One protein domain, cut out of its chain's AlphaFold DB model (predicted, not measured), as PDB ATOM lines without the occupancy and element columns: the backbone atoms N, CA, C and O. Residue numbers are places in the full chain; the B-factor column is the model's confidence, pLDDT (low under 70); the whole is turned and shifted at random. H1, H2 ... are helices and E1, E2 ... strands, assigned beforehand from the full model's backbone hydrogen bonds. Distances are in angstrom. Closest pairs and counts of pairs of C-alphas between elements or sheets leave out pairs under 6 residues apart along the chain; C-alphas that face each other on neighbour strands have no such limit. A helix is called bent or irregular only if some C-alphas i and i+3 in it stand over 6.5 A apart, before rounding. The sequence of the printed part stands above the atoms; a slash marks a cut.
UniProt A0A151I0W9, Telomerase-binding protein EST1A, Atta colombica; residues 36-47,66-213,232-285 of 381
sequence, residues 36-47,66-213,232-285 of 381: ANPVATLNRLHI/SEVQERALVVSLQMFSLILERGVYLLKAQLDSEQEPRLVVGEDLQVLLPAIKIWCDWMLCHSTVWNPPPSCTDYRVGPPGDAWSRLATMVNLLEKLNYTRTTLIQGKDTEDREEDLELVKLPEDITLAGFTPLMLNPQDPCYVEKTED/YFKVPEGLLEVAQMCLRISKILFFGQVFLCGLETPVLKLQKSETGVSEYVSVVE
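What this domain is: This is residues 36 to 47, 66 to 213 and 232 to 285 of the 381 residues of the protein "Telomerase-binding protein EST1A" of Atta colombica (UniProt A0A151I0W9). Look first for a core of four helices, H2, H3, H7 and H5, which touch in turn round a ring, part aligned and part crossed; H1 packs on residues 69 to 76 of H2. A small two-stranded sheet sits near either end of H7: E1 and E2 by its residues 239 to 247, and the hairpin E3 and E4 by its residues 256 to 262, where it also packs on H5. Long links run round this body, and residues 96 to 101 stick out from it. You have 214 printed residues with seven named helices and four named strands, in the order H1 H2 H3 H4 H5 E1 H6 E2 H7 E3 E4; both sheets are antiparallel and the class is mostly helix. The whole is compact, with a radius of gyration of the C-alphas of 18.2 A and spans of 59 by 45 by 31 A.

How they stand to each other: Begin at the hairpin of E3, residues 268 to 272, and E4, residues 278 to 282, antiparallel neighbours at 146 degrees; N 271 and O 279 are 2.8 A apart, within hydrogen-bond range. Go from E4 to H5, residues 147 to 159: their closest C-alphas, Ser 149 and Ser 282, are 5.0 A apart. H5 touches H7, residues 239 to 262, at a steep tilt of 52 degrees, opposite ways; H7 touches H5 with its residues 249 to 257 alone, and the closest C-alphas, those of Val 155 and Leu 253, are 5.8 A apart. H5 also touches H2, residues 67 to 95, at a shallow tilt of 31 degrees, the same way, with C-alphas 81 and 147 closest at 4.2 A. H2 forms a helical hairpin with H3, residues 107 to 125: residues 80 to 91 of H2 alone touch H3, at a tilt of 38 degrees, only just steep, and C-alphas 87 and 109 are closest at 6.1 A. H3 touches H7 at a steep tilt of 42 degrees, the same way, closest at C-alphas 117 and 252, 5.8 A. H1, residues 38 to 47, touches H2 at a shallow tilt of 26 degrees, opposite ways, with C-alphas 45 and 69 closest at 6.4 A. H4, residues 127 to 130, is close to H2 but not clearly touching, C-alphas 73 and 130 being closest at 7.3 A. H6, residues 187 to 191, is close to H3 but not clearly touching, C-alphas 114 and 188 being closest at 6.4 A. E1, residues 181 to 183, and E2, residues 206 to 209, are antiparallel neighbours at 142 degrees, with N 182 and O 208 within hydrogen-bond range at 2.8 A. In H1, H2, H5 and H6 every O i to N i+4 pair is within hydrogen-bond range; H3 has 12 of 15, H7 has 18 of 20, and H4 is too short for such a pair.

Where its parts are: Find C-alpha 67 at (194.071, 234.600, 135.751); from there H2 runs 41.0 A to C-alpha 95 at (206.074, 264.351, 110.199). H7 measures 32.5 A, H3 28.7 A, H5 18.1 A and H1 14.2 A. H3 is only just irregular, with C-alphas 111 and 114 6.7 A apart. E3 measures 13.0 A, and E4 runs 13.3 A to C-alpha 282 at (209.702, 244.847, 119.765).

The domain as a whole: The two C-alphas farthest apart, those of Glu 67 and Tyr 232, are 62.1 A apart. Residues 48 to 65 and 214 to 231 are not printed; the C-alphas across these cuts are 12.4 A and 13.6 A apart. The links H2 to H3, H4 to H5, H5 to E1 and H6 to E2 are long. Mean pLDDT of the printed part is 81.0, and 48 residues are under 70, among them 36 to 47 and 232 to 238.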
ATOM      1  N   ALA A  36     187.730 253.185 130.267       42.91
ATOM      2  CA  ALA A  36     188.593 254.163 129.612       42.91
ATOM      3  C   ALA A  36     189.437 254.985 130.598       42.91
ATOM      4  O   ALA A  36     190.167 255.864 130.156       42.91
ATOM      5  N   ASN A  37     189.359 254.729 131.913       54.28
ATOM      6  CA  ASN A  37     190.218 255.386 132.898       54.28
ATOM      7  C   ASN A  37     191.431 254.484 133.216       54.28
ATOM      8  O   ASN A  37     191.267 253.477 133.920       54.28
ATOM      9  N   PRO A  38     192.648 254.828 132.743       51.12
ATOM     10  CA  PRO A  38     193.868 254.111 133.094       51.12
ATOM     11  C   PRO A  38     194.018 253.974 134.606       51.12
ATOM     12  O   PRO A  38     194.242 252.881 135.092       51.12
ATOM     13  N   VAL A  39     193.749 255.030 135.375       55.06
ATOM     14  CA  VAL A  39     193.885 255.066 136.840       55.06
ATOM     15  C   VAL A  39     192.994 254.026 137.523       55.06
ATOM     16  O   VAL A  39     193.443 253.326 138.425       55.06
ATOM     17  N   ALA A  40     191.743 253.882 137.080       55.62
ATOM     18  CA  ALA A  40     190.827 252.877 137.625       55.62
ATOM     19  C   ALA A  40     191.301 251.448 137.318       55.62
ATOM     20  O   ALA A  40     191.181 250.550 138.153       55.62
ATOM     21  N   THR A  41     191.878 251.261 136.135       58.59
ATOM     22  CA  THR A  41     192.413 249.976 135.681       58.59
ATOM     23  C   THR A  41     193.696 249.616 136.440       58.59
ATOM     24  O   THR A  41     193.817 248.520 136.978       58.59
ATOM     25  N   LEU A  42     194.603 250.583 136.596       61.97
ATOM     26  CA  LEU A  42     195.837 250.471 137.372       61.97
ATOM     27  C   LEU A  42     195.568 250.232 138.863       61.97
ATOM     28  O   LEU A  42     196.267 249.446 139.495       61.97
ATOM     29  N   ASN A  43     194.525 250.856 139.418       61.19
ATOM     30  CA  ASN A  43     194.068 250.581 140.779       61.19
ATOM     31  C   ASN A  43     193.638 249.133 140.956       61.19
ATOM     32  O   ASN A  43     193.991 248.511 141.950       61.19
ATOM     33  N   ARG A  44     192.886 248.589 139.995       58.09
ATOM     34  CA  ARG A  44     192.452 247.194 140.052       58.09
ATOM     35  C   ARG A  44     193.647 246.241 140.004       58.09
ATOM     36  O   ARG A  44     193.734 245.342 140.827       58.09
ATOM     37  N   LEU A  45     194.613 246.518 139.127       61.38
ATOM     38  CA  LEU A  45     195.870 245.766 139.049       61.38
ATOM     39  C   LEU A  45     196.719 245.858 140.324       61.38
ATOM     40  O   LEU A  45     197.438 244.915 140.644       61.38
ATOM     41  N   HIS A  46     196.659 246.983 141.039       61.72
ATOM     42  CA  HIS A  46     197.362 247.161 142.308       61.72
ATOM     43  C   HIS A  46     196.662 246.454 143.475       61.72
ATOM     44  O   HIS A  46     197.330 245.842 144.299       61.72
ATOM     45  N   ILE A  47     195.330 246.523 143.546       55.88
ATOM     46  CA  ILE A  47     194.529 245.895 144.610       55.88
ATOM     47  C   ILE A  47     194.607 244.367 144.537       55.88
ATOM     48  O   ILE A  47     194.656 243.718 145.577       55.88
ATOM     49  N   SER A  66     197.737 235.773 138.752       80.88
ATOM     50  CA  SER A  66     196.399 235.169 138.765       80.88
ATOM     51  C   SER A  66     195.730 235.352 137.400       80.88
ATOM     52  O   SER A  66     196.021 236.311 136.689       80.88
ATOM     53  N   GLU A  67     194.796 234.479 137.027       79.50
ATOM     54  CA  GLU A  67     194.071 234.600 135.751       79.50
ATOM     55  C   GLU A  67     193.336 235.948 135.630       79.50
ATOM     56  O   GLU A  67     193.283 236.557 134.562       79.50
ATOM     57  N   VAL A  68     192.806 236.454 136.748       78.62
ATOM     58  CA  VAL A  68     192.157 237.771 136.808       78.62
ATOM     59  C   VAL A  68     193.174 238.888 136.579       78.62
ATOM     60  O   VAL A  68     192.897 239.805 135.808       78.62
ATOM     61  N   GLN A  69     194.356 238.796 137.192       78.25
ATOM     62  CA  GLN A  69     195.442 239.759 137.011       78.25
ATOM     63  C   GLN A  69     195.987 239.735 135.576       78.25
ATOM     64  O   GLN A  69     196.186 240.798 134.991       78.25
ATOM     65  N   GLU A  70     196.170 238.548 134.989       82.94
ATOM     66  CA  GLU A  70     196.571 238.359 133.590       82.94
ATOM     67  C   GLU A  70     195.566 239.041 132.655       82.94
ATOM     68  O   GLU A  70     195.933 239.914 131.871       82.94
ATOM     69  N   ARG A  71     194.272 238.723 132.790       80.88
ATOM     70  CA  ARG A  71     193.206 239.301 131.957       80.88
ATOM     71  C   ARG A  71     193.078 240.808 132.135       80.88
ATOM     72  O   ARG A  71     192.921 241.528 131.150       80.88
ATOM     73  N   ALA A  72     193.156 241.297 133.370       82.94
ATOM     74  CA  ALA A  72     193.126 242.726 133.646       82.94
ATOM     75  C   ALA A  72     194.303 243.438 132.969       82.94
ATOM     76  O   ALA A  72     194.113 244.503 132.378       82.94
ATOM     77  N   LEU A  73     195.496 242.839 132.995       85.12
ATOM     78  CA  LEU A  73     196.682 243.393 132.353       85.12
ATOM     79  C   LEU A  73     196.578 243.345 130.822       85.12
ATOM     80  O   LEU A  73     196.944 244.311 130.160       85.12
ATOM     81  N   VAL A  74     196.017 242.277 130.253       84.94
ATOM     82  CA  VAL A  74     195.758 242.193 128.809       84.94
ATOM     83  C   VAL A  74     194.795 243.296 128.368       84.94
ATOM     84  O   VAL A  74     195.128 244.063 127.469       84.94
ATOM     85  N   VAL A  75     193.641 243.449 129.027       84.50
ATOM     86  CA  VAL A  75     192.661 244.503 128.690       84.50
ATOM     87  C   VAL A  75     193.279 245.898 128.828       84.50
ATOM     88  O   VAL A  75     193.114 246.742 127.949       84.50
ATOM     89  N   SER A  76     194.050 246.114 129.892       87.81
ATOM     90  CA  SER A  76     194.814 247.343 130.128       87.81
ATOM     91  C   SER A  76     195.756 247.682 128.976       87.81
ATOM     92  O   SER A  76     195.748 248.799 128.458       87.81
ATOM     93  N   LEU A  77     196.560 246.706 128.552       88.56
ATOM     94  CA  LEU A  77     197.522 246.885 127.472       88.56
ATOM     95  C   LEU A  77     196.835 247.036 126.115       88.56
ATOM     96  O   LEU A  77     197.364 247.749 125.270       88.56
ATOM     97  N   GLN A  78     195.646 246.461 125.908       86.25
ATOM     98  CA  GLN A  78     194.839 246.748 124.716       86.25
ATOM     99  C   GLN A  78     194.367 248.205 124.695       86.25
ATOM    100  O   GLN A  78     194.495 248.878 123.675       86.25
ATOM    101  N   MET A  79     193.898 248.744 125.824       88.94
ATOM    102  CA  MET A  79     193.550 250.169 125.912       88.94
ATOM    103  C   MET A  79     194.763 251.060 125.631       88.94
ATOM    104  O   MET A  79     194.670 252.011 124.856       88.94
ATOM    105  N   PHE A  80     195.913 250.736 126.225       92.06
ATOM    106  CA  PHE A  80     197.159 251.452 125.968       92.06
ATOM    107  C   PHE A  80     197.587 251.353 124.494       92.06
ATOM    108  O   PHE A  80     197.949 252.361 123.892       92.06
ATOM    109  N   SER A  81     197.457 250.171 123.887       91.25
ATOM    110  CA  SER A  81     197.731 249.914 122.470       91.25
ATOM    111  C   SER A  81     196.912 250.823 121.548       91.25
ATOM    112  O   SER A  81     197.468 251.390 120.611       91.25
ATOM    113  N   LEU A  82     195.624 251.041 121.841       91.25
ATOM    114  CA  LEU A  82     194.760 251.945 121.065       91.25
ATOM    115  C   LEU A  82     195.186 253.417 121.193       91.25
ATOM    116  O   LEU A  82     195.172 254.165 120.214       91.25
ATOM    117  N   ILE A  83     195.600 253.840 122.392       93.75
ATOM    118  CA  ILE A  83     196.123 255.197 122.612       93.75
ATOM    119  C   ILE A  83     197.426 255.388 121.820       93.75
ATOM    120  O   ILE A  83     197.590 256.401 121.138       93.75
ATOM    121  N   LEU A  84     198.327 254.398 121.859       95.62
ATOM    122  CA  LEU A  84     199.569 254.398 121.083       95.62
ATOM    123  C   LEU A  84     199.306 254.384 119.579       95.62
ATOM    124  O   LEU A  84     199.966 255.106 118.844       95.62
ATOM    125  N   GLU A  85     198.336 253.602 119.109       93.94
ATOM    126  CA  GLU A  85     197.934 253.570 117.705       93.94
ATOM    127  C   GLU A  85     197.548 254.958 117.202       93.94
ATOM    128  O   GLU A  85     198.090 255.429 116.199       93.94
ATOM    129  N   ARG A  86     196.647 255.635 117.925       95.50
ATOM    130  CA  ARG A  86     196.243 256.992 117.565       95.50
ATOM    131  C   ARG A  86     197.420 257.961 117.657       95.50
ATOM    132  O   ARG A  86     197.574 258.793 116.767       95.50
ATOM    133  N   GLY A  87     198.264 257.832 118.682       96.62
ATOM    134  CA  GLY A  87     199.465 258.651 118.844       96.62
ATOM    135  C   GLY A  87     200.449 258.506 117.679       96.62
ATOM    136  O   GLY A  87     200.904 259.502 117.124       96.62
ATOM    137  N   VAL A  88     200.713 257.271 117.247       96.75
ATOM    138  CA  VAL A  88     201.558 256.952 116.086       96.75
ATOM    139  C   VAL A  88     200.963 257.522 114.804       96.75
ATOM    140  O   VAL A  88     201.693 258.120 114.017       96.75
ATOM    141  N   TYR A  89     199.655 257.361 114.588       95.88
ATOM    142  CA  TYR A  89     198.978 257.920 113.419       95.88
ATOM    143  C   TYR A  89     199.152 259.444 113.342       95.88
ATOM    144  O   TYR A  89     199.522 259.970 112.295       95.88
ATOM    145  N   LEU A  90     198.936 260.143 114.460       95.62
ATOM    146  CA  LEU A  90     199.075 261.599 114.541       95.62
ATOM    147  C   LEU A  90     200.523 262.059 114.328       95.62
ATOM    148  O   LEU A  90     200.744 263.025 113.605       95.62
ATOM    149  N   LEU A  91     201.504 261.356 114.905       94.44
ATOM    150  CA  LEU A  91     202.924 261.671 114.706       94.44
ATOM    151  C   LEU A  91     203.360 261.498 113.255       94.44
ATOM    152  O   LEU A  91     204.078 262.348 112.742       94.44
ATOM    153  N   LYS A  92     202.926 260.421 112.588       95.00
ATOM    154  CA  LYS A  92     203.212 260.218 111.161       95.00
ATOM    155  C   LYS A  92     202.613 261.343 110.326       95.00
ATOM    156  O   LYS A  92     203.341 261.993 109.593       95.00
ATOM    157  N   ALA A  93     201.329 261.641 110.531       93.94
ATOM    158  CA  ALA A  93     200.657 262.726 109.823       93.94
ATOM    159  C   ALA A  93     201.339 264.090 110.039       93.94
ATOM    160  O   ALA A  93     201.388 264.894 109.116       93.94
ATOM    161  N   GLN A  94     201.879 264.345 111.236       92.25
ATOM    162  CA  GLN A  94     202.653 265.554 111.514       92.25
ATOM    163  C   GLN A  94     204.004 265.555 110.788       92.25
ATOM    164  O   GLN A  94     204.358 266.566 110.201       92.25
ATOM    165  N   LEU A  95     204.753 264.452 110.830       90.25
ATOM    166  CA  LEU A  95     206.074 264.351 110.199       90.25
ATOM    167  C   LEU A  95     206.010 264.370 108.665       90.25
ATOM    168  O   LEU A  95     206.963 264.807 108.028       90.25
ATOM    169  N   ASP A  96     204.900 263.910 108.091       91.56
ATOM    170  CA  ASP A  96     204.640 263.957 106.650       91.56
ATOM    171  C   ASP A  96     204.078 265.324 106.202       91.56
ATOM    172  O   ASP A  96     203.998 265.605 105.006       91.56
ATOM    173  N   SER A  97     203.663 266.174 107.148       87.88
ATOM    174  CA  SER A  97     203.113 267.507 106.889       87.88
ATOM    175  C   SER A  97     204.215 268.567 106.875       87.88
ATOM    176  O   SER A  97     205.125 268.552 107.696       87.88
ATOM    177  N   GLU A  98     204.090 269.560 105.993       76.94
ATOM    178  CA  GLU A  98     204.968 270.742 105.971       76.94
ATOM    179  C   GLU A  98     204.584 271.795 107.033       76.94
ATOM    180  O   GLU A  98     205.248 272.822 107.172       76.94
ATOM    181  N   GLN A  99     203.484 271.584 107.766       77.12
ATOM    182  CA  GLN A  99     203.021 272.515 108.796       77.12
ATOM    183  C   GLN A  99     203.702 272.245 110.137       77.12
ATOM    184  O   GLN A  99     203.481 271.205 110.760       77.12
ATOM    185  N   GLU A 100     204.449 273.235 110.618       71.56
ATOM    186  CA  GLU A 100     205.007 273.231 111.969       71.56
ATOM    187  C   GLU A 100     203.883 273.355 113.017       71.56
ATOM    188  O   GLU A 100     203.035 274.257 112.920       71.56
ATOM    189  N   PRO A 101     203.837 272.471 114.030       77.50
ATOM    190  CA  PRO A 101     202.881 272.598 115.119       77.50
ATOM    191  C   PRO A 101     203.141 273.878 115.928       77.50
ATOM    192  O   PRO A 101     204.260 274.370 116.025       77.50
ATOM    193  N   ARG A 102     202.093 274.414 116.570       70.69
ATOM    194  CA  ARG A 102     202.216 275.592 117.459       70.69
ATOM    195  C   ARG A 102     203.132 275.346 118.665       70.69
ATOM    196  O   ARG A 102     203.717 276.281 119.196       70.69
ATOM    197  N   LEU A 103     203.175 274.096 119.113       78.62
ATOM    198  CA  LEU A 103     203.971 273.579 120.224       78.62
ATOM    199  C   LEU A 103     205.010 272.604 119.642       78.62
ATOM    200  O   LEU A 103     205.503 272.809 118.544       78.62
ATOM    201  N   VAL A 104     205.333 271.518 120.344       85.38
ATOM    202  CA  VAL A 104     206.170 270.428 119.806       85.38
ATOM    203  C   VAL A 104     205.358 269.436 118.966       85.38
ATOM    204  O   VAL A 104     205.868 268.799 118.044       85.38
ATOM    205  N   VAL A 105     204.078 269.275 119.304       88.94
ATOM    206  CA  VAL A 105     203.169 268.337 118.644       88.94
ATOM    207  C   VAL A 105     201.795 268.958 118.400       88.94
ATOM    208  O   VAL A 105     201.401 269.899 119.095       88.94
ATOM    209  N   GLY A 106     201.054 268.421 117.428       88.44
ATOM    210  CA  GLY A 106     199.682 268.835 117.116       88.44
ATOM    211  C   GLY A 106     198.698 268.634 118.277       88.44
ATOM    212  O   GLY A 106     198.881 267.745 119.107       88.44
ATOM    213  N   GLU A 107     197.642 269.455 118.320       89.62
ATOM    214  CA  GLU A 107     196.694 269.581 119.445       89.62
ATOM    215  C   GLU A 107     196.099 268.235 119.900       89.62
ATOM    216  O   GLU A 107     196.130 267.920 121.090       89.62
ATOM    217  N   ASP A 108     195.661 267.389 118.963       92.56
ATOM    218  CA  ASP A 108     195.139 266.046 119.261       92.56
ATOM    219  C   ASP A 108     196.149 265.180 120.034       92.56
ATOM    220  O   ASP A 108     195.783 264.443 120.951       92.56
ATOM    221  N   LEU A 109     197.435 265.255 119.674       93.12
ATOM    222  CA  LEU A 109     198.476 264.455 120.315       93.12
ATOM    223  C   LEU A 109     198.820 264.991 121.708       93.12
ATOM    224  O   LEU A 109     199.131 264.202 122.604       93.12
ATOM    225  N   GLN A 110     198.698 266.303 121.925       91.12
ATOM    226  CA  GLN A 110     198.892 266.914 123.244       91.12
ATOM    227  C   GLN A 110     197.925 266.340 124.286       91.12
ATOM    228  O   GLN A 110     198.293 266.207 125.451       91.12
ATOM    229  N   VAL A 111     196.717 265.943 123.869       92.75
ATOM    230  CA  VAL A 111     195.715 265.317 124.747       92.75
ATOM    231  C   VAL A 111     196.088 263.874 125.111       92.75
ATOM    232  O   VAL A 111     195.768 263.412 126.207       92.75
ATOM    233  N   LEU A 112     196.781 263.150 124.226       95.19
ATOM    234  CA  LEU A 112     197.117 261.733 124.425       95.19
ATOM    235  C   LEU A 112     198.419 261.524 125.204       95.19
ATOM    236  O   LEU A 112     198.524 260.567 125.974       95.19
ATOM    237  N   LEU A 113     199.409 262.403 125.028       94.12
ATOM    238  CA  LEU A 113     200.729 262.261 125.650       94.12
ATOM    239  C   LEU A 113     200.705 262.142 127.185       94.12
ATOM    240  O   LEU A 113     201.441 261.291 127.688       94.12
ATOM    241  N   PRO A 114     199.868 262.883 127.941       93.25
ATOM    242  CA  PRO A 114     199.730 262.677 129.381       93.25
ATOM    243  C   PRO A 114     199.350 261.234 129.733       93.25
ATOM    244  O   PRO A 114     199.978 260.616 130.588       93.25
ATOM    245  N   ALA A 115     198.367 260.651 129.040       94.06
ATOM    246  CA  ALA A 115     197.931 259.281 129.302       94.06
ATOM    247  C   ALA A 115     199.026 258.257 128.965       94.06
ATOM    248  O   ALA A 115     199.253 257.324 129.735       94.06
ATOM    249  N   ILE A 116     199.734 258.451 127.847       96.12
ATOM    250  CA  ILE A 116     200.847 257.583 127.431       96.12
ATOM    251  C   ILE A 116     201.972 257.631 128.463       96.12
ATOM    252  O   ILE A 116     202.455 256.592 128.905       96.12
ATOM    253  N   LYS A 117     202.344 258.836 128.897       94.69
ATOM    254  CA  LYS A 117     203.365 259.057 129.918       94.69
ATOM    255  C   LYS A 117     203.002 258.374 131.239       94.69
ATOM    256  O   LYS A 117     203.857 257.711 131.817       94.69
ATOM    257  N   ILE A 118     201.752 258.479 131.699       91.62
ATOM    258  CA  ILE A 118     201.302 257.824 132.940       91.62
ATOM    259  C   ILE A 118     201.344 256.293 132.834       91.62
ATOM    260  O   ILE A 118     201.730 255.626 133.794       91.62
ATOM    261  N   TRP A 119     201.011 255.720 131.671       94.06
ATOM    262  CA  TRP A 119     201.208 254.287 131.425       94.06
ATOM    263  C   TRP A 119     202.683 253.888 131.516       94.06
ATOM    264  O   TRP A 119     203.002 252.895 132.171       94.06
ATOM    265  N   CYS A 120     203.581 254.671 130.911       94.12
ATOM    266  CA  CYS A 120     205.025 254.459 131.013       94.12
ATOM    267  C   CYS A 120     205.512 254.519 132.469       94.12
ATOM    268  O   CYS A 120     206.240 253.628 132.894       94.12
ATOM    269  N   ASP A 121     205.077 255.512 133.251       89.75
ATOM    270  CA  ASP A 121     205.447 255.624 134.668       89.75
ATOM    271  C   ASP A 121     204.960 254.429 135.489       89.75
ATOM    272  O   ASP A 121     205.721 253.875 136.283       89.75
ATOM    273  N   TRP A 122     203.711 253.996 135.290       89.44
ATOM    274  CA  TRP A 122     203.193 252.824 135.988       89.44
ATOM    275  C   TRP A 122     203.985 251.566 135.622       89.44
ATOM    276  O   TRP A 122     204.410 250.825 136.506       89.44
ATOM    277  N   MET A 123     204.250 251.338 134.334       90.44
ATOM    278  CA  MET A 123     205.059 250.193 133.913       90.44
ATOM    279  C   MET A 123     206.485 250.272 134.480       90.44
ATOM    280  O   MET A 123     207.039 249.249 134.881       90.44
ATOM    281  N   LEU A 124     207.067 251.468 134.584       88.62
ATOM    282  CA  LEU A 124     208.370 251.664 135.217       88.62
ATOM    283  C   LEU A 124     208.353 251.239 136.698       88.62
ATOM    284  O   LEU A 124     209.260 250.539 137.145       88.62
ATOM    285  N   CYS A 125     207.311 251.619 137.448       85.62
ATOM    286  CA  CYS A 125     207.143 251.253 138.860       85.62
ATOM    287  C   CYS A 125     206.890 249.757 139.083       85.62
ATOM    288  O   CYS A 125     207.305 249.212 140.105       85.62
ATOM    289  N   HIS A 126     206.172 249.110 138.164       83.81
ATOM    290  CA  HIS A 126     205.557 247.795 138.382       83.81
ATOM    291  C   HIS A 126     206.122 246.720 137.453       83.81
ATOM    292  O   HIS A 126     205.388 245.858 136.978       83.81
ATOM    293  N   SER A 127     207.430 246.753 137.184       86.44
ATOM    294  CA  SER A 127     208.095 245.828 136.250       86.44
ATOM    295  C   SER A 127     207.822 244.353 136.540       86.44
ATOM    296  O   SER A 127     207.563 243.591 135.617       86.44
ATOM    297  N   THR A 128     207.781 243.954 137.811       83.31
ATOM    298  CA  THR A 128     207.482 242.575 138.233       83.31
ATOM    299  C   THR A 128     206.043 242.138 137.954       83.31
ATOM    300  O   THR A 128     205.745 240.949 137.995       83.31
ATOM    301  N   VAL A 129     205.138 243.083 137.692       84.88
ATOM    302  CA  VAL A 129     203.715 242.822 137.449       84.88
ATOM    303  C   VAL A 129     203.460 242.478 135.991       84.88
ATOM    304  O   VAL A 129     202.622 241.633 135.689       84.88
ATOM    305  N   TRP A 130     204.162 243.132 135.073       88.06
ATOM    306  CA  TRP A 130     203.899 242.992 133.645       88.06
ATOM    307  C   TRP A 130     205.038 242.338 132.870       88.06
ATOM    308  O   TRP A 130     204.793 241.978 131.728       88.06
ATOM    309  N   ASN A 131     206.232 242.160 133.447       87.31
ATOM    310  CA  ASN A 131     207.367 241.482 132.816       87.31
ATOM    311  C   ASN A 131     207.541 240.062 133.410       87.31
ATOM    312  O   ASN A 131     207.768 239.961 134.618       87.31
ATOM    313  N   PRO A 132     207.454 238.973 132.617       87.75
ATOM    314  CA  PRO A 132     207.312 238.933 131.157       87.75
ATOM    315  C   PRO A 132     205.953 239.455 130.665       87.75
ATOM    316  O   PRO A 132     204.941 239.230 131.343       87.75
ATOM    317  N   PRO A 133     205.906 240.144 129.501       88.94
ATOM    318  CA  PRO A 133     204.663 240.642 128.912       88.94
ATOM    319  C   PRO A 133     203.555 239.584 128.885       88.94
ATOM    320  O   PRO A 133     203.838 238.421 128.596       88.94
ATOM    321  N   PRO A 134     202.293 239.944 129.180       85.06
ATOM    322  CA  PRO A 134     201.188 238.999 129.084       85.06
ATOM    323  C   PRO A 134     200.914 238.606 127.636       85.06
ATOM    324  O   PRO A 134     201.048 239.416 126.709       85.06
ATOM    325  N   SER A 135     200.483 237.360 127.449       72.56
ATOM    326  CA  SER A 135     200.109 236.861 126.129       72.56
ATOM    327  C   SER A 135     198.791 237.507 125.711       72.56
ATOM    328  O   SER A 135     197.732 237.232 126.263       72.56
ATOM    329  N   CYS A 136     198.842 238.406 124.729       62.91
ATOM    330  CA  CYS A 136     197.656 239.095 124.209       62.91
ATOM    331  C   CYS A 136     196.962 238.304 123.083       62.91
ATOM    332  O   CYS A 136     196.360 238.898 122.189       62.91
ATOM    333  N   THR A 137     197.130 236.986 123.032       63.00
ATOM    334  CA  THR A 137     196.669 236.140 121.918       63.00
ATOM    335  C   THR A 137     195.149 236.020 121.865       63.00
ATOM    336  O   THR A 137     194.577 236.179 120.790       63.00
ATOM    337  N   ASP A 138     194.496 235.886 123.019       62.22
ATOM    338  CA  ASP A 138     193.057 235.593 123.088       62.22
ATOM    339  C   ASP A 138     192.144 236.833 123.070       62.22
ATOM    340  O   ASP A 138     190.938 236.727 122.854       62.22
ATOM    341  N   TYR A 139     192.698 238.033 123.277       62.84
ATOM    342  CA  TYR A 139     191.926 239.274 123.406       62.84
ATOM    343  C   TYR A 139     192.495 240.370 122.501       62.84
ATOM    344  O   TYR A 139     193.271 241.225 122.932       62.84
ATOM    345  N   ARG A 140     192.101 240.347 121.223       65.38
ATOM    346  CA  ARG A 140     192.444 241.384 120.240       65.38
ATOM    347  C   ARG A 140     191.242 242.290 120.001       65.38
ATOM    348  O   ARG A 140     190.201 241.838 119.536       65.38
ATOM    349  N   VAL A 141     191.397 243.573 120.318       62.44
ATOM    350  CA  VAL A 141     190.402 244.613 120.035       62.44
ATOM    351  C   VAL A 141     191.079 245.680 119.182       62.44
ATOM    352  O   VAL A 141     192.054 246.282 119.617       62.44
ATOM    353  N   GLY A 142     190.560 245.913 117.976       63.91
ATOM    354  CA  GLY A 142     191.122 246.881 117.029       63.91
ATOM    355  C   GLY A 142     192.046 246.264 115.966       63.91
ATOM    356  O   GLY A 142     192.072 245.042 115.798       63.91
ATOM    357  N   PRO A 143     192.758 247.106 115.194       68.12
ATOM    358  CA  PRO A 143     193.624 246.679 114.096       68.12
ATOM    359  C   PRO A 143     194.792 245.793 114.562       68.12
ATOM    360  O   PRO A 143     195.231 245.908 115.713       68.12
ATOM    361  N   PRO A 144     195.338 244.939 113.674       72.69
ATOM    362  CA  PRO A 144     196.434 244.042 114.021       72.69
ATOM    363  C   PRO A 144     197.640 244.821 114.557       72.69
ATOM    364  O   PRO A 144     198.019 245.865 114.029       72.69
ATOM    365  N   GLY A 145     198.236 244.301 115.628       75.50
ATOM    366  CA  GLY A 145     199.371 244.910 116.320       75.50
ATOM    367  C   GLY A 145     199.266 244.765 117.835       75.50
ATOM    368  O   GLY A 145     198.181 244.581 118.389       75.50
ATOM    369  N   ASP A 146     200.406 244.810 118.513       86.00
ATOM    370  CA  ASP A 146     200.518 244.799 119.973       86.00
ATOM    371  C   ASP A 146     201.051 246.143 120.506       86.00
ATOM    372  O   ASP A 146     201.597 246.964 119.759       86.00
ATOM    373  N   ALA A 147     200.885 246.369 121.811       91.50
ATOM    374  CA  ALA A 147     201.298 247.610 122.461       91.50
ATOM    375  C   ALA A 147     202.811 247.867 122.343       91.50
ATOM    376  O   ALA A 147     203.225 249.019 122.240       91.50
ATOM    377  N   TRP A 148     203.639 246.823 122.319       94.25
ATOM    378  CA  TRP A 148     205.096 246.937 122.314       94.25
ATOM    379  C   TRP A 148     205.617 247.363 120.947       94.25
ATOM    380  O   TRP A 148     206.425 248.283 120.864       94.25
ATOM    381  N   SER A 149     205.104 246.765 119.871       94.00
ATOM    382  CA  SER A 149     205.419 247.167 118.494       94.00
ATOM    383  C   SER A 149     204.981 248.611 118.209       94.00
ATOM    384  O   SER A 149     205.713 249.397 117.595       94.00
ATOM    385  N   ARG A 150     203.800 249.006 118.709       95.19
ATOM    386  CA  ARG A 150     203.296 250.384 118.583       95.19
ATOM    387  C   ARG A 150     204.112 251.369 119.417       95.19
ATOM    388  O   ARG A 150     204.419 252.454 118.928       95.19
ATOM    389  N   LEU A 151     204.519 250.989 120.628       97.12
ATOM    390  CA  LEU A 151     205.389 251.809 121.469       97.12
ATOM    391  C   LEU A 151     206.772 251.991 120.835       97.12
ATOM    392  O   LEU A 151     207.270 253.111 120.808       97.12
ATOM    393  N   ALA A 152     207.356 250.932 120.268       96.81
ATOM    394  CA  ALA A 152     208.620 251.007 119.534       96.81
ATOM    395  C   ALA A 152     208.524 252.007 118.371       96.81
ATOM    396  O   ALA A 152     209.345 252.915 118.249       96.81
ATOM    397  N   THR A 153     207.443 251.916 117.587       97.06
ATOM    398  CA  THR A 153     207.156 252.874 116.510       97.06
ATOM    399  C   THR A 153     207.027 254.298 117.049       97.06
ATOM    400  O   THR A 153     207.598 255.223 116.479       97.06
ATOM    401  N   MET A 154     206.304 254.494 118.153       97.19
ATOM    402  CA  MET A 154     206.142 255.813 118.760       97.19
ATOM    403  C   MET A 154     207.478 256.402 119.225       97.19
ATOM    404  O   MET A 154     207.740 257.567 118.949       97.19
ATOM    405  N   VAL A 155     208.337 255.608 119.868       96.69
ATOM    406  CA  VAL A 155     209.686 256.021 120.293       96.69
ATOM    407  C   VAL A 155     210.525 256.453 119.088       96.69
ATOM    408  O   VAL A 155     211.088 257.545 119.112       96.69
ATOM    409  N   ASN A 156     210.525 255.664 118.007       96.25
ATOM    410  CA  ASN A 156     211.230 256.003 116.765       96.25
ATOM    411  C   ASN A 156     210.743 257.325 116.150       96.25
ATOM    412  O   ASN A 156     211.534 258.080 115.596       96.25
ATOM    413  N   LEU A 157     209.435 257.605 116.200       95.44
ATOM    414  CA  LEU A 157     208.868 258.841 115.647       95.44
ATOM    415  C   LEU A 157     209.133 260.049 116.550       95.44
ATOM    416  O   LEU A 157     209.475 261.114 116.047       95.44
ATOM    417  N   LEU A 158     209.010 259.889 117.870       93.56
ATOM    418  CA  LEU A 158     209.309 260.945 118.839       93.56
ATOM    419  C   LEU A 158     210.783 261.364 118.790       93.56
ATOM    420  O   LEU A 158     211.086 262.538 118.980       93.56
ATOM    421  N   GLU A 159     211.696 260.435 118.501       90.81
ATOM    422  CA  GLU A 159     213.120 260.732 118.329       90.81
ATOM    423  C   GLU A 159     213.412 261.598 117.093       90.81
ATOM    424  O   GLU A 159     214.388 262.346 117.089       90.81
ATOM    425  N   LYS A 160     212.549 261.549 116.070       89.44
ATOM    426  CA  LYS A 160     212.662 262.380 114.860       89.44
ATOM    427  C   LYS A 160     212.142 263.803 115.051       89.44
ATOM    428  O   LYS A 160     212.346 264.636 114.172       89.44
ATOM    429  N   LEU A 161     211.442 264.086 116.151       86.38
ATOM    430  CA  LEU A 161     210.931 265.425 116.410       86.38
ATOM    431  C   LEU A 161     212.085 266.375 116.744       86.38
ATOM    432  O   LEU A 161     212.881 266.122 117.649       86.38
ATOM    433  N   ASN A 162     212.111 267.518 116.067       69.12
ATOM    434  CA  ASN A 162     213.016 268.618 116.378       69.12
ATOM    435  C   ASN A 162     212.479 269.405 117.578       69.12
ATOM    436  O   ASN A 162     211.963 270.508 117.433       69.12
ATOM    437  N   TYR A 163     212.573 268.828 118.775       70.62
ATOM    438  CA  TYR A 163     212.260 269.540 120.009       70.62
ATOM    439  C   TYR A 163     213.535 269.825 120.788       70.62
ATOM    440  O   TYR A 163     214.408 268.973 120.973       70.62
ATOM    441  N   THR A 164     213.655 271.070 121.224       60.81
ATOM    442  CA  THR A 164     214.849 271.595 121.868       60.81
ATOM    443  C   THR A 164     215.021 270.945 123.243       60.81
ATOM    444  O   THR A 164     214.510 271.431 124.248       60.81
ATOM    445  N   ARG A 165     215.759 269.825 123.318       56.19
ATOM    446  CA  ARG A 165     216.122 269.181 124.599       56.19
ATOM    447  C   ARG A 165     216.865 270.135 125.541       56.19
ATOM    448  O   ARG A 165     216.863 269.899 126.741       56.19
ATOM    449  N   THR A 166     217.454 271.211 125.016       55.12
ATOM    450  CA  THR A 166     218.118 272.258 125.805       55.12
ATOM    451  C   THR A 166     217.148 273.203 126.520       55.12
ATOM    452  O   THR A 166     217.604 274.019 127.307       55.12
ATOM    453  N   THR A 167     215.831 273.107 126.290       68.25
ATOM    454  CA  THR A 167     214.821 273.837 127.083       68.25
ATOM    455  C   THR A 167     214.706 273.286 128.506       68.25
ATOM    456  O   THR A 167     214.264 273.995 129.402       68.25
ATOM    457  N   LEU A 168     215.086 272.024 128.721       77.56
ATOM    458  CA  LEU A 168     215.001 271.363 130.016       77.56
ATOM    459  C   LEU A 168     216.367 271.330 130.693       77.56
ATOM    460  O   LEU A 168     217.329 270.791 130.147       77.56
ATOM    461  N   ILE A 169     216.419 271.846 131.913       78.94
ATOM    462  CA  ILE A 169     217.593 271.834 132.781       78.94
ATOM    463  C   ILE A 169     217.381 270.733 133.821       78.94
ATOM    464  O   ILE A 169     216.345 270.682 134.490       78.94
ATOM    465  N   GLN A 170     218.318 269.791 133.923       78.75
ATOM    466  CA  GLN A 170     218.222 268.721 134.917       78.75
ATOM    467  C   GLN A 170     218.623 269.256 136.290       78.75
ATOM    468  O   GLN A 170     219.523 270.081 136.384       78.75
ATOM    469  N   GLY A 171     218.026 268.739 137.367       67.81
ATOM    470  CA  GLY A 171     218.349 269.175 138.733       67.81
ATOM    471  C   GLY A 171     219.801 268.985 139.184       67.81
ATOM    472  O   GLY A 171     220.166 269.471 140.243       67.81
ATOM    473  N   LYS A 172     220.634 268.278 138.414       65.50
ATOM    474  CA  LYS A 172     222.082 268.168 138.665       65.50
ATOM    475  C   LYS A 172     222.877 269.344 138.090       65.50
ATOM    476  O   LYS A 172     224.010 269.550 138.496       65.50
ATOM    477  N   ASP A 173     222.279 270.095 137.168       65.12
ATOM    478  CA  ASP A 173     222.899 271.212 136.449       65.12
ATOM    479  C   ASP A 173     222.474 272.578 137.033       65.12
ATOM    480  O   ASP A 173     222.668 273.614 136.399       65.12
ATOM    481  N   THR A 174     221.841 272.588 138.215       59.78
ATOM    482  CA  THR A 174     221.255 273.787 138.844       59.78
ATOM    483  C   THR A 174     222.129 274.423 139.920       59.78
ATOM    484  O   THR A 174     221.685 275.388 140.545       59.78
ATOM    485  N   GLU A 175     223.339 273.902 140.153       60.03
ATOM    486  CA  GLU A 175     224.284 274.480 141.115       60.03
ATOM    487  C   GLU A 175     224.477 275.979 140.795       60.03
ATOM    488  O   GLU A 175     224.782 276.355 139.664       60.03
ATOM    489  N   ASP A 176     224.187 276.830 141.785       63.56
ATOM    490  CA  ASP A 176     224.271 278.300 141.757       63.56
ATOM    491  C   ASP A 176     223.278 279.068 140.854       63.56
ATOM    492  O   ASP A 176     223.441 280.272 140.660       63.56
ATOM    493  N   ARG A 177     222.219 278.425 140.326       67.31
ATOM    494  CA  ARG A 177     221.220 279.079 139.439       67.31
ATOM    495  C   ARG A 177     219.752 278.927 139.864       67.31
ATOM    496  O   ARG A 177     218.865 279.258 139.089       67.31
ATOM    497  N   GLU A 178     219.452 278.437 141.070       68.19
ATOM    498  CA  GLU A 178     218.064 278.147 141.499       68.19
ATOM    499  C   GLU A 178     217.116 279.361 141.454       68.19
ATOM    500  O   GLU A 178     215.919 279.202 141.201       68.19
ATOM    501  N   GLU A 179     217.630 280.578 141.658       70.69
ATOM    502  CA  GLU A 179     216.821 281.805 141.633       70.69
ATOM    503  C   GLU A 179     216.293 282.148 140.233       70.69
ATOM    504  O   GLU A 179     215.202 282.708 140.129       70.69
ATOM    505  N   ASP A 180     216.968 281.699 139.173       77.31
ATOM    506  CA  ASP A 180     216.613 281.965 137.773       77.31
ATOM    507  C   ASP A 180     215.850 280.802 137.127       77.31
ATOM    508  O   ASP A 180     215.597 280.804 135.924       77.31
ATOM    509  N   LEU A 181     215.495 279.774 137.905       81.75
ATOM    510  CA  LEU A 181     214.927 278.528 137.397       81.75
ATOM    511  C   LEU A 181     213.512 278.278 137.923       81.75
ATOM    512  O   LEU A 181     213.218 278.401 139.111       81.75
ATOM    513  N   GLU A 182     212.613 277.890 137.026       83.62
ATOM    514  CA  GLU A 182     211.258 277.452 137.344       83.62
ATOM    515  C   GLU A 182     211.160 275.926 137.249       83.62
ATOM    516  O   GLU A 182     211.528 275.318 136.244       83.62
ATOM    517  N   LEU A 183     210.648 275.282 138.303       84.62
ATOM    518  CA  LEU A 183     210.423 273.835 138.325       84.62
ATOM    519  C   LEU A 183     209.254 273.458 137.403       84.62
ATOM    520  O   LEU A 183     208.104 273.825 137.652       84.62
ATOM    521  N   VAL A 184     209.524 272.627 136.397       87.50
ATOM    522  CA  VAL A 184     208.520 272.143 135.448       87.50
ATOM    523  C   VAL A 184     207.675 271.054 136.107       87.50
ATOM    524  O   VAL A 184     208.105 269.910 136.273       87.50
ATOM    525  N   LYS A 185     206.431 271.391 136.461       86.12
ATOM    526  CA  LYS A 185     205.447 270.431 136.982       86.12
ATOM    527  C   LYS A 185     204.448 270.041 135.902       86.12
ATOM    528  O   LYS A 185     203.875 270.904 135.239       86.12
ATOM    529  N   LEU A 186     204.207 268.739 135.755       87.88
ATOM    530  CA  LEU A 186     203.198 268.217 134.838       87.88
ATOM    531  C   LEU A 186     201.815 268.190 135.517       87.88
ATOM    532  O   LEU A 186     201.701 267.651 136.622       87.88
ATOM    533  N   PRO A 187     200.754 268.724 134.883       87.88
ATOM    534  CA  PRO A 187     199.397 268.703 135.430       87.88
ATOM    535  C   PRO A 187     198.892 267.305 135.808       87.88
ATOM    536  O   PRO A 187     198.250 267.140 136.847       87.88
ATOM    537  N   GLU A 188     199.197 266.287 135.002       86.44
ATOM    538  CA  GLU A 188     198.831 264.897 135.279       86.44
ATOM    539  C   GLU A 188     199.522 264.337 136.537       86.44
ATOM    540  O   GLU A 188     198.906 263.570 137.274       86.44
ATOM    541  N   ASP A 189     200.742 264.789 136.843       85.88
ATOM    542  CA  ASP A 189     201.505 264.345 138.019       85.88
ATOM    543  C   ASP A 189     200.965 264.983 139.292       85.88
ATOM    544  O   ASP A 189     200.834 264.321 140.317       85.88
ATOM    545  N   ILE A 190     200.588 266.261 139.209       85.12
ATOM    546  CA  ILE A 190     199.899 266.957 140.298       85.12
ATOM    547  C   ILE A 190     198.543 266.293 140.561       85.12
ATOM    548  O   ILE A 190     198.184 266.042 141.709       85.12
ATOM    549  N   THR A 191     197.797 265.982 139.498       84.56
ATOM    550  CA  THR A 191     196.463 265.371 139.595       84.56
ATOM    551  C   THR A 191     196.514 263.983 140.236       84.56
ATOM    552  O   THR A 191     195.602 263.615 140.974       84.56
ATOM    553  N   LEU A 192     197.577 263.220 139.974       81.44
ATOM    554  CA  LEU A 192     197.778 261.868 140.500       81.44
ATOM    555  C   LEU A 192     198.699 261.834 141.729       81.44
ATOM    556  O   LEU A 192     199.113 260.757 142.164       81.44
ATOM    557  N   ALA A 193     199.002 262.986 142.328       79.31
ATOM    558  CA  ALA A 193     199.777 263.047 143.556       79.31
ATOM    559  C   ALA A 193     199.070 262.264 144.678       79.31
ATOM    560  O   ALA A 193     197.872 262.417 144.917       79.31
ATOM    561  N   GLY A 194     199.815 261.394 145.365       77.69
ATOM    562  CA  GLY A 194     199.263 260.500 146.391       77.69
ATOM    563  C   GLY A 194     198.598 259.230 145.847       77.69
ATOM    564  O   GLY A 194     198.146 258.398 146.632       77.69
ATOM    565  N   PHE A 195     198.564 259.029 144.525       77.88
ATOM    566  CA  PHE A 195     198.150 257.764 143.930       77.88
ATOM    567  C   PHE A 195     199.229 256.702 144.157       77.88
ATOM    568  O   PHE A 195     200.253 256.689 143.473       77.88
ATOM    569  N   THR A 196     199.011 255.808 145.125       73.06
ATOM    570  CA  THR A 196     200.004 254.824 145.592       73.06
ATOM    571  C   THR A 196     200.707 254.048 144.471       73.06
ATOM    572  O   THR A 196     201.933 253.938 144.538       73.06
ATOM    573  N   PRO A 197     200.025 253.590 143.398       71.81
ATOM    574  CA  PRO A 197     200.713 252.919 142.296       71.81
ATOM    575  C   PRO A 197     201.747 253.789 141.558       71.81
ATOM    576  O   PRO A 197     202.654 253.236 140.953       71.81
ATOM    577  N   LEU A 198     201.659 255.119 141.600       74.25
ATOM    578  CA  LEU A 198     202.630 256.028 140.971       74.25
ATOM    579  C   LEU A 198     203.606 256.665 141.977       74.25
ATOM    580  O   LEU A 198     204.572 257.305 141.575       74.25
ATOM    581  N   MET A 199     203.413 256.456 143.286       65.81
ATOM    582  CA  MET A 199     204.284 257.006 144.337       65.81
ATOM    583  C   MET A 199     205.681 256.364 144.395       65.81
ATOM    584  O   MET A 199     206.572 256.897 145.050       65.81
ATOM    585  N   LEU A 200     205.881 255.219 143.735       61.09
ATOM    586  CA  LEU A 200     207.127 254.444 143.791       61.09
ATOM    587  C   LEU A 200     208.205 254.916 142.801       61.09
ATOM    588  O   LEU A 200     209.299 254.355 142.789       61.09
ATOM    589  N   ASN A 201     207.922 255.933 141.984       66.31
ATOM    590  CA  ASN A 201     208.879 256.524 141.052       66.31
ATOM    591  C   ASN A 201     209.139 257.991 141.422       66.31
ATOM    592  O   ASN A 201     208.488 258.878 140.863       66.31
ATOM    593  N   PRO A 202     210.038 258.268 142.388       61.72
ATOM    594  CA  PRO A 202     210.485 259.630 142.643       61.72
ATOM    595  C   PRO A 202     211.141 260.166 141.368       61.72
ATOM    596  O   PRO A 202     212.157 259.650 140.912       61.72
ATOM    597  N   GLN A 203     210.503 261.164 140.766       68.25
ATOM    598  CA  GLN A 203     210.941 261.755 139.508       68.25
ATOM    599  C   GLN A 203     212.042 262.771 139.795       68.25
ATOM    600  O   GLN A 203     211.867 263.629 140.664       68.25
ATOM    601  N   ASP A 204     213.137 262.707 139.041       77.00
ATOM    602  CA  ASP A 204     214.178 263.726 139.129       77.00
ATOM    603  C   ASP A 204     213.593 265.102 138.754       77.00
ATOM    604  O   ASP A 204     212.845 265.210 137.771       77.00
ATOM    605  N   PRO A 205     213.891 266.158 139.532       82.12
ATOM    606  CA  PRO A 205     213.381 267.489 139.252       82.12
ATOM    607  C   PRO A 205     213.969 268.021 137.942       82.12
ATOM    608  O   PRO A 205     215.140 267.799 137.614       82.12
ATOM    609  N   CYS A 206     213.132 268.730 137.191       84.94
ATOM    610  CA  CYS A 206     213.484 269.310 135.906       84.94
ATOM    611  C   CYS A 206     212.996 270.755 135.845       84.94
ATOM    612  O   CYS A 206     211.874 271.049 136.252       84.94
ATOM    613  N   TYR A 207     213.846 271.638 135.342       84.50
ATOM    614  CA  TYR A 207     213.681 273.080 135.412       84.50
ATOM    615  C   TYR A 207     213.694 273.711 134.019       84.50
ATOM    616  O   TYR A 207     214.181 273.116 133.057       84.50
ATOM    617  N   VAL A 208     213.168 274.924 133.926       84.44
ATOM    618  CA  VAL A 208     213.274 275.819 132.770       84.44
ATOM    619  C   VAL A 208     213.755 277.182 133.263       84.44
ATOM    620  O   VAL A 208     213.532 277.526 134.421       84.44
ATOM    621  N   GLU A 209     214.444 277.952 132.424       81.94
ATOM    622  CA  GLU A 209     214.821 279.325 132.780       81.94
ATOM    623  C   GLU A 209     213.565 280.180 132.985       81.94
ATOM    624  O   GLU A 209     212.636 280.143 132.171       81.94
ATOM    625  N   LYS A 210     213.536 280.947 134.080       73.56
ATOM    626  CA  LYS A 210     212.509 281.955 134.319       73.56
ATOM    627  C   LYS A 210     212.632 283.002 133.228       73.56
ATOM    628  O   LYS A 210     213.655 283.666 133.083       73.56
ATOM    629  N   THR A 211     211.563 283.190 132.475       63.50
ATOM    630  CA  THR A 211     211.378 284.420 131.716       63.50
ATOM    631  C   THR A 211     211.108 285.533 132.715       63.50
ATOM    632  O   THR A 211     209.990 285.650 133.210       63.50
ATOM    633  N   GLU A 212     212.127 286.324 133.056       51.72
ATOM    634  CA  GLU A 212     211.874 287.613 133.692       51.72
ATOM    635  C   GLU A 212     210.980 288.428 132.750       51.72
ATOM    636  O   GLU A 212     211.313 288.629 131.577       51.72
ATOM    637  N   ASP A 213     209.829 288.878 133.252       43.81
ATOM    638  CA  ASP A 213     209.008 289.880 132.586       43.81
ATOM    639  C   ASP A 213     209.833 291.164 132.481       43.81
ATOM    640  O   ASP A 213     209.785 292.046 133.340       43.81
ATOM    641  N   TYR A 232     215.128 291.354 119.144       34.06
ATOM    642  CA  TYR A 232     213.992 291.261 120.049       34.06
ATOM    643  C   TYR A 232     213.345 289.907 119.756       34.06
ATOM    644  O   TYR A 232     212.492 289.786 118.877       34.06
ATOM    645  N   PHE A 233     213.854 288.854 120.400       35.84
ATOM    646  CA  PHE A 233     213.154 287.585 120.463       35.84
ATOM    647  C   PHE A 233     211.894 287.875 121.264       35.84
ATOM    648  O   PHE A 233     211.941 288.119 122.464       35.84
ATOM    649  N   LYS A 234     210.771 287.951 120.553       32.84
ATOM    650  CA  LYS A 234     209.446 287.883 121.145       32.84
ATOM    651  C   LYS A 234     209.450 286.655 122.055       32.84
ATOM    652  O   LYS A 234     209.604 285.543 121.552       32.84
ATOM    653  N   VAL A 235     209.379 286.870 123.367       40.72
ATOM    654  CA  VAL A 235     209.203 285.791 124.339       40.72
ATOM    655  C   VAL A 235     207.953 285.027 123.897       40.72
ATOM    656  O   VAL A 235     206.902 285.657 123.740       40.72
ATOM    657  N   PRO A 236     208.046 283.729 123.572       46.31
ATOM    658  CA  PRO A 236     206.871 282.992 123.162       46.31
ATOM    659  C   PRO A 236     205.996 282.809 124.402       46.31
ATOM    660  O   PRO A 236     206.408 282.173 125.374       46.31
ATOM    661  N   GLU A 237     204.786 283.365 124.373       51.09
ATOM    662  CA  GLU A 237     203.687 282.863 125.197       51.09
ATOM    663  C   GLU A 237     203.693 281.325 125.080       51.09
ATOM    664  O   GLU A 237     203.634 280.795 123.969       51.09
ATOM    665  N   GLY A 238     203.862 280.611 126.199       65.44
ATOM    666  CA  GLY A 238     203.874 279.141 126.217       65.44
ATOM    667  C   GLY A 238     205.227 278.450 126.445       65.44
ATOM    668  O   GLY A 238     205.293 277.237 126.265       65.44
ATOM    669  N   LEU A 239     206.294 279.138 126.886       75.75
ATOM    670  CA  LEU A 239     207.573 278.477 127.236       75.75
ATOM    671  C   LEU A 239     207.386 277.317 128.234       75.75
ATOM    672  O   LEU A 239     207.941 276.234 128.038       75.75
ATOM    673  N   LEU A 240     206.553 277.512 129.262       81.94
ATOM    674  CA  LEU A 240     206.229 276.467 130.234       81.94
ATOM    675  C   LEU A 240     205.456 275.300 129.596       81.94
ATOM    676  O   LEU A 240     205.740 274.143 129.894       81.94
ATOM    677  N   GLU A 241     204.511 275.574 128.697       84.44
ATOM    678  CA  GLU A 241     203.747 274.533 127.992       84.44
ATOM    679  C   GLU A 241     204.653 273.702 127.073       84.44
ATOM    680  O   GLU A 241     204.561 272.470 127.040       84.44
ATOM    681  N   VAL A 242     205.590 274.363 126.383       84.81
ATOM    682  CA  VAL A 242     206.641 273.712 125.591       84.81
ATOM    683  C   VAL A 242     207.522 272.857 126.497       84.81
ATOM    684  O   VAL A 242     207.741 271.687 126.189       84.81
ATOM    685  N   ALA A 243     207.978 273.382 127.637       85.88
ATOM    686  CA  ALA A 243     208.800 272.637 128.588       85.88
ATOM    687  C   ALA A 243     208.067 271.399 129.133       85.88
ATOM    688  O   ALA A 243     208.619 270.298 129.134       85.88
ATOM    689  N   GLN A 244     206.794 271.531 129.513       88.50
ATOM    690  CA  GLN A 244     205.960 270.398 129.920       88.50
ATOM    691  C   GLN A 244     205.836 269.357 128.800       88.50
ATOM    692  O   GLN A 244     205.909 268.155 129.056       88.50
ATOM    693  N   MET A 245     205.675 269.793 127.549       89.81
ATOM    694  CA  MET A 245     205.615 268.892 126.400       89.81
ATOM    695  C   MET A 245     206.938 268.152 126.179       89.81
ATOM    696  O   MET A 245     206.952 266.923 126.077       89.81
ATOM    697  N   CYS A 246     208.056 268.878 126.189       89.75
ATOM    698  CA  CYS A 246     209.401 268.313 126.114       89.75
ATOM    699  C   CYS A 246     209.641 267.298 127.238       89.75
ATOM    700  O   CYS A 246     210.225 266.240 126.999       89.75
ATOM    701  N   LEU A 247     209.158 267.583 128.452       90.12
ATOM    702  CA  LEU A 247     209.318 266.700 129.603       90.12
ATOM    703  C   LEU A 247     208.525 265.401 129.425       90.12
ATOM    704  O   LEU A 247     209.060 264.325 129.696       90.12
ATOM    705  N   ARG A 248     207.291 265.462 128.904       92.75
ATOM    706  CA  ARG A 248     206.510 264.258 128.560       92.75
ATOM    707  C   ARG A 248     207.233 263.393 127.535       92.75
ATOM    708  O   ARG A 248     207.384 262.194 127.756       92.75
ATOM    709  N   ILE A 249     207.708 264.001 126.445       93.12
ATOM    710  CA  ILE A 249     208.424 263.285 125.381       93.12
ATOM    711  C   ILE A 249     209.706 262.656 125.935       93.12
ATOM    712  O   ILE A 249     209.947 261.472 125.712       93.12
ATOM    713  N   SER A 250     210.482 263.407 126.720       91.62
ATOM    714  CA  SER A 250     211.702 262.919 127.375       91.62
ATOM    715  C   SER A 250     211.438 261.682 128.240       91.62
ATOM    716  O   SER A 250     212.139 260.680 128.116       91.62
ATOM    717  N   LYS A 251     210.373 261.696 129.054       91.88
ATOM    718  CA  LYS A 251     209.996 260.551 129.898       91.88
ATOM    719  C   LYS A 251     209.565 259.327 129.086       91.88
ATOM    720  O   LYS A 251     209.955 258.209 129.420       91.88
ATOM    721  N   ILE A 252     208.804 259.521 128.007       95.56
ATOM    722  CA  ILE A 252     208.390 258.426 127.114       95.56
ATOM    723  C   ILE A 252     209.606 257.819 126.399       95.56
ATOM    724  O   ILE A 252     209.736 256.596 126.343       95.56
ATOM    725  N   LEU A 253     210.523 258.656 125.901       94.19
ATOM    726  CA  LEU A 253     211.763 258.192 125.277       94.19
ATOM    727  C   LEU A 253     212.649 257.452 126.276       94.19
ATOM    728  O   LEU A 253     213.111 256.361 125.964       94.19
ATOM    729  N   PHE A 254     212.834 257.973 127.492       92.62
ATOM    730  CA  PHE A 254     213.582 257.275 128.539       92.62
ATOM    731  C   PHE A 254     213.010 255.877 128.804       92.62
ATOM    732  O   PHE A 254     213.754 254.894 128.839       92.62
ATOM    733  N   PHE A 255     211.684 255.771 128.931       95.44
ATOM    734  CA  PHE A 255     211.017 254.490 129.134       95.44
ATOM    735  C   PHE A 255     211.315 253.498 127.997       95.44
ATOM    736  O   PHE A 255     211.720 252.368 128.257       95.44
ATOM    737  N   GLY A 256     211.176 253.915 126.737       94.94
ATOM    738  CA  GLY A 256     211.416 253.036 125.589       94.94
ATOM    739  C   GLY A 256     212.892 252.706 125.339       94.94
ATOM    740  O   GLY A 256     213.259 251.542 125.180       94.94
ATOM    741  N   GLN A 257     213.743 253.731 125.310       93.25
ATOM    742  CA  GLN A 257     215.139 253.633 124.879       93.25
ATOM    743  C   GLN A 257     216.056 253.077 125.968       93.25
ATOM    744  O   GLN A 257     216.967 252.307 125.669       93.25
ATOM    745  N   VAL A 258     215.838 253.474 127.224       91.50
ATOM    746  CA  VAL A 258     216.719 253.111 128.340       91.50
ATOM    747  C   VAL A 258     216.119 251.960 129.124       91.50
ATOM    748  O   VAL A 258     216.761 250.926 129.293       91.50
ATOM    749  N   PHE A 259     214.882 252.116 129.591       93.62
ATOM    750  CA  PHE A 259     214.298 251.147 130.507       93.62
ATOM    751  C   PHE A 259     213.916 249.840 129.805       93.62
ATOM    752  O   PHE A 259     214.472 248.805 130.157       93.62
ATOM    753  N   LEU A 260     213.054 249.860 128.779       94.81
ATOM    754  CA  LEU A 260     212.600 248.634 128.098       94.81
ATOM    755  C   LEU A 260     213.723 247.865 127.385       94.81
ATOM    756  O   LEU A 260     213.653 246.637 127.286       94.81
ATOM    757  N   CYS A 261     214.750 248.571 126.908       93.25
ATOM    758  CA  CYS A 261     215.950 247.960 126.331       93.25
ATOM    759  C   CYS A 261     216.917 247.424 127.401       93.25
ATOM    760  O   CYS A 261     217.685 246.506 127.127       93.25
ATOM    761  N   GLY A 262     216.901 248.005 128.606       90.12
ATOM    762  CA  GLY A 262     217.803 247.678 129.712       90.12
ATOM    763  C   GLY A 262     217.295 246.595 130.668       90.12
ATOM    764  O   GLY A 262     217.988 246.274 131.633       90.12
ATOM    765  N   LEU A 263     216.101 246.042 130.433       87.25
ATOM    766  CA  LEU A 263     215.566 244.924 131.213       87.25
ATOM    767  C   LEU A 263     216.407 243.659 131.013       87.25
ATOM    768  O   LEU A 263     216.950 243.425 129.936       87.25
ATOM    769  N   GLU A 264     216.455 242.807 132.043       82.69
ATOM    770  CA  GLU A 264     217.134 241.505 131.974       82.69
ATOM    771  C   GLU A 264     216.609 240.656 130.809       82.69
ATOM    772  O   GLU A 264     217.390 240.114 130.029       82.69
ATOM    773  N   THR A 265     215.284 240.606 130.659       85.94
ATOM    774  CA  THR A 265     214.632 240.175 129.420       85.94
ATOM    775  C   THR A 265     214.140 241.430 128.698       85.94
ATOM    776  O   THR A 265     213.142 242.014 129.133       85.94
ATOM    777  N   PRO A 266     214.854 241.903 127.660       90.56
ATOM    778  CA  PRO A 266     214.502 243.134 126.969       90.56
ATOM    779  C   PRO A 266     213.170 242.976 126.243       90.56
ATOM    780  O   PRO A 266     212.876 241.921 125.687       90.56
ATOM    781  N   VAL A 267     212.390 244.051 126.230       94.25
ATOM    782  CA  VAL A 267     211.091 244.125 125.540       94.25
ATOM    783  C   VAL A 267     211.247 244.809 124.187       94.25
ATOM    784  O   VAL A 267     210.606 244.418 123.211       94.25
ATOM    785  N   LEU A 268     212.133 245.808 124.128       95.75
ATOM    786  CA  LEU A 268     212.558 246.478 122.906       95.75
ATOM    787  C   LEU A 268     214.050 246.237 122.673       95.75
ATOM    788  O   LEU A 268     214.817 246.060 123.621       95.75
ATOM    789  N   LYS A 269     214.471 246.267 121.410       94.88
ATOM    790  CA  LYS A 269     215.885 246.292 121.024       94.88
ATOM    791  C   LYS A 269     216.114 247.319 119.927       94.88
ATOM    792  O   LYS A 269     215.251 247.519 119.080       94.88
ATOM    793  N   LEU A 270     217.295 247.929 119.929       94.75
ATOM    794  CA  LEU A 270     217.761 248.744 118.814       94.75
ATOM    795  C   LEU A 270     218.314 247.818 117.725       94.75
ATOM    796  O   LEU A 270     219.316 247.132 117.934       94.75
ATOM    797  N   GLN A 271     217.652 247.789 116.576       93.31
ATOM    798  CA  GLN A 271     218.047 247.027 115.402       93.31
ATOM    799  C   GLN A 271     218.629 247.970 114.350       93.31
ATOM    800  O   GLN A 271     218.104 249.053 114.114       93.31
ATOM    801  N   LYS A 272     219.729 247.564 113.710       91.31
ATOM    802  CA  LYS A 272     220.277 248.266 112.545       91.31
ATOM    803  C   LYS A 272     219.753 247.606 111.279       91.31
ATOM    804  O   LYS A 272     219.945 246.403 111.109       91.31
ATOM    805  N   SER A 273     219.107 248.380 110.417       82.06
ATOM    806  CA  SER A 273     218.698 247.932 109.092       82.06
ATOM    807  C   SER A 273     219.912 247.757 108.173       82.06
ATOM    808  O   SER A 273     220.986 248.320 108.406       82.06
ATOM    809  N   GLU A 274     219.721 247.026 107.075       81.94
ATOM    810  CA  GLU A 274     220.725 246.870 106.010       81.94
ATOM    811  C   GLU A 274     221.135 248.217 105.388       81.94
ATOM    812  O   GLU A 274     222.257 248.379 104.917       81.94
ATOM    813  N   THR A 275     220.249 249.214 105.451       79.19
ATOM    814  CA  THR A 275     220.491 250.588 104.985       79.19
ATOM    815  C   THR A 275     221.275 251.448 105.986       79.19
ATOM    816  O   THR A 275     221.535 252.618 105.711       79.19
ATOM    817  N   GLY A 276     221.656 250.898 107.145       82.25
ATOM    818  CA  GLY A 276     222.423 251.583 108.191       82.25
ATOM    819  C   GLY A 276     221.588 252.422 109.165       82.25
ATOM    820  O   GLY A 276     222.149 253.037 110.074       82.25
ATOM    821  N   VAL A 277     220.260 252.436 109.019       86.12
ATOM    822  CA  VAL A 277     219.350 253.163 109.914       86.12
ATOM    823  C   VAL A 277     219.109 252.321 111.166       86.12
ATOM    824  O   VAL A 277     218.833 251.129 111.078       86.12
ATOM    825  N   SER A 278     219.253 252.925 112.345       91.69
ATOM    826  CA  SER A 278     218.954 252.249 113.615       91.69
ATOM    827  C   SER A 278     217.515 252.550 114.025       91.69
ATOM    828  O   SER A 278     217.127 253.714 114.043       91.69
ATOM    829  N   GLU A 279     216.741 251.523 114.361       94.62
ATOM    830  CA  GLU A 279     215.360 251.659 114.825       94.62
ATOM    831  C   GLU A 279     215.065 250.719 115.993       94.62
ATOM    832  O   GLU A 279     215.605 249.616 116.096       94.62
ATOM    833  N   TYR A 280     214.211 251.160 116.908       95.69
ATOM    834  CA  TYR A 280     213.719 250.326 117.992       95.69
ATOM    835  C   TYR A 280     212.635 249.379 117.472       95.69
ATOM    836  O   TYR A 280     211.678 249.819 116.833       95.69
ATOM    837  N   VAL A 281     212.760 248.093 117.796       95.06
ATOM    838  CA  VAL A 281     211.801 247.035 117.454       95.06
ATOM    839  C   VAL A 281     211.380 246.269 118.703       95.06
ATOM    840  O   VAL A 281     212.155 246.138 119.655       95.06
ATOM    841  N   SER A 282     210.148 245.759 118.712       94.50
ATOM    842  CA  SER A 282     209.702 244.847 119.765       94.50
ATOM    843  C   SER A 282     210.338 243.473 119.586       94.50
ATOM    844  O   SER A 282     210.457 242.977 118.469       94.50
ATOM    845  N   VAL A 283     210.725 242.853 120.699       92.81
ATOM    846  CA  VAL A 283     211.166 241.450 120.745       92.81
ATOM    847  C   VAL A 283     210.207 240.566 121.535       92.81
ATOM    848  O   VAL A 283     210.539 239.431 121.867       92.81
ATOM    849  N   VAL A 284     209.024 241.086 121.861       88.12
ATOM    850  CA  VAL A 284     207.974 240.293 122.488       88.12
ATOM    851  C   VAL A 284     207.434 239.338 121.437       88.12
ATOM    852  O   VAL A 284     206.991 239.769 120.374       88.12
ATOM    853  N   GLU A 285     207.469 238.042 121.731       71.94
ATOM    854  CA  GLU A 285     206.899 237.025 120.855       71.94
ATOM    855  C   GLU A 285     205.376 237.198 120.806       71.94
ATOM    856  O   GLU A 285     204.625 236.674 121.627       71.94
TER     857      GLU A 285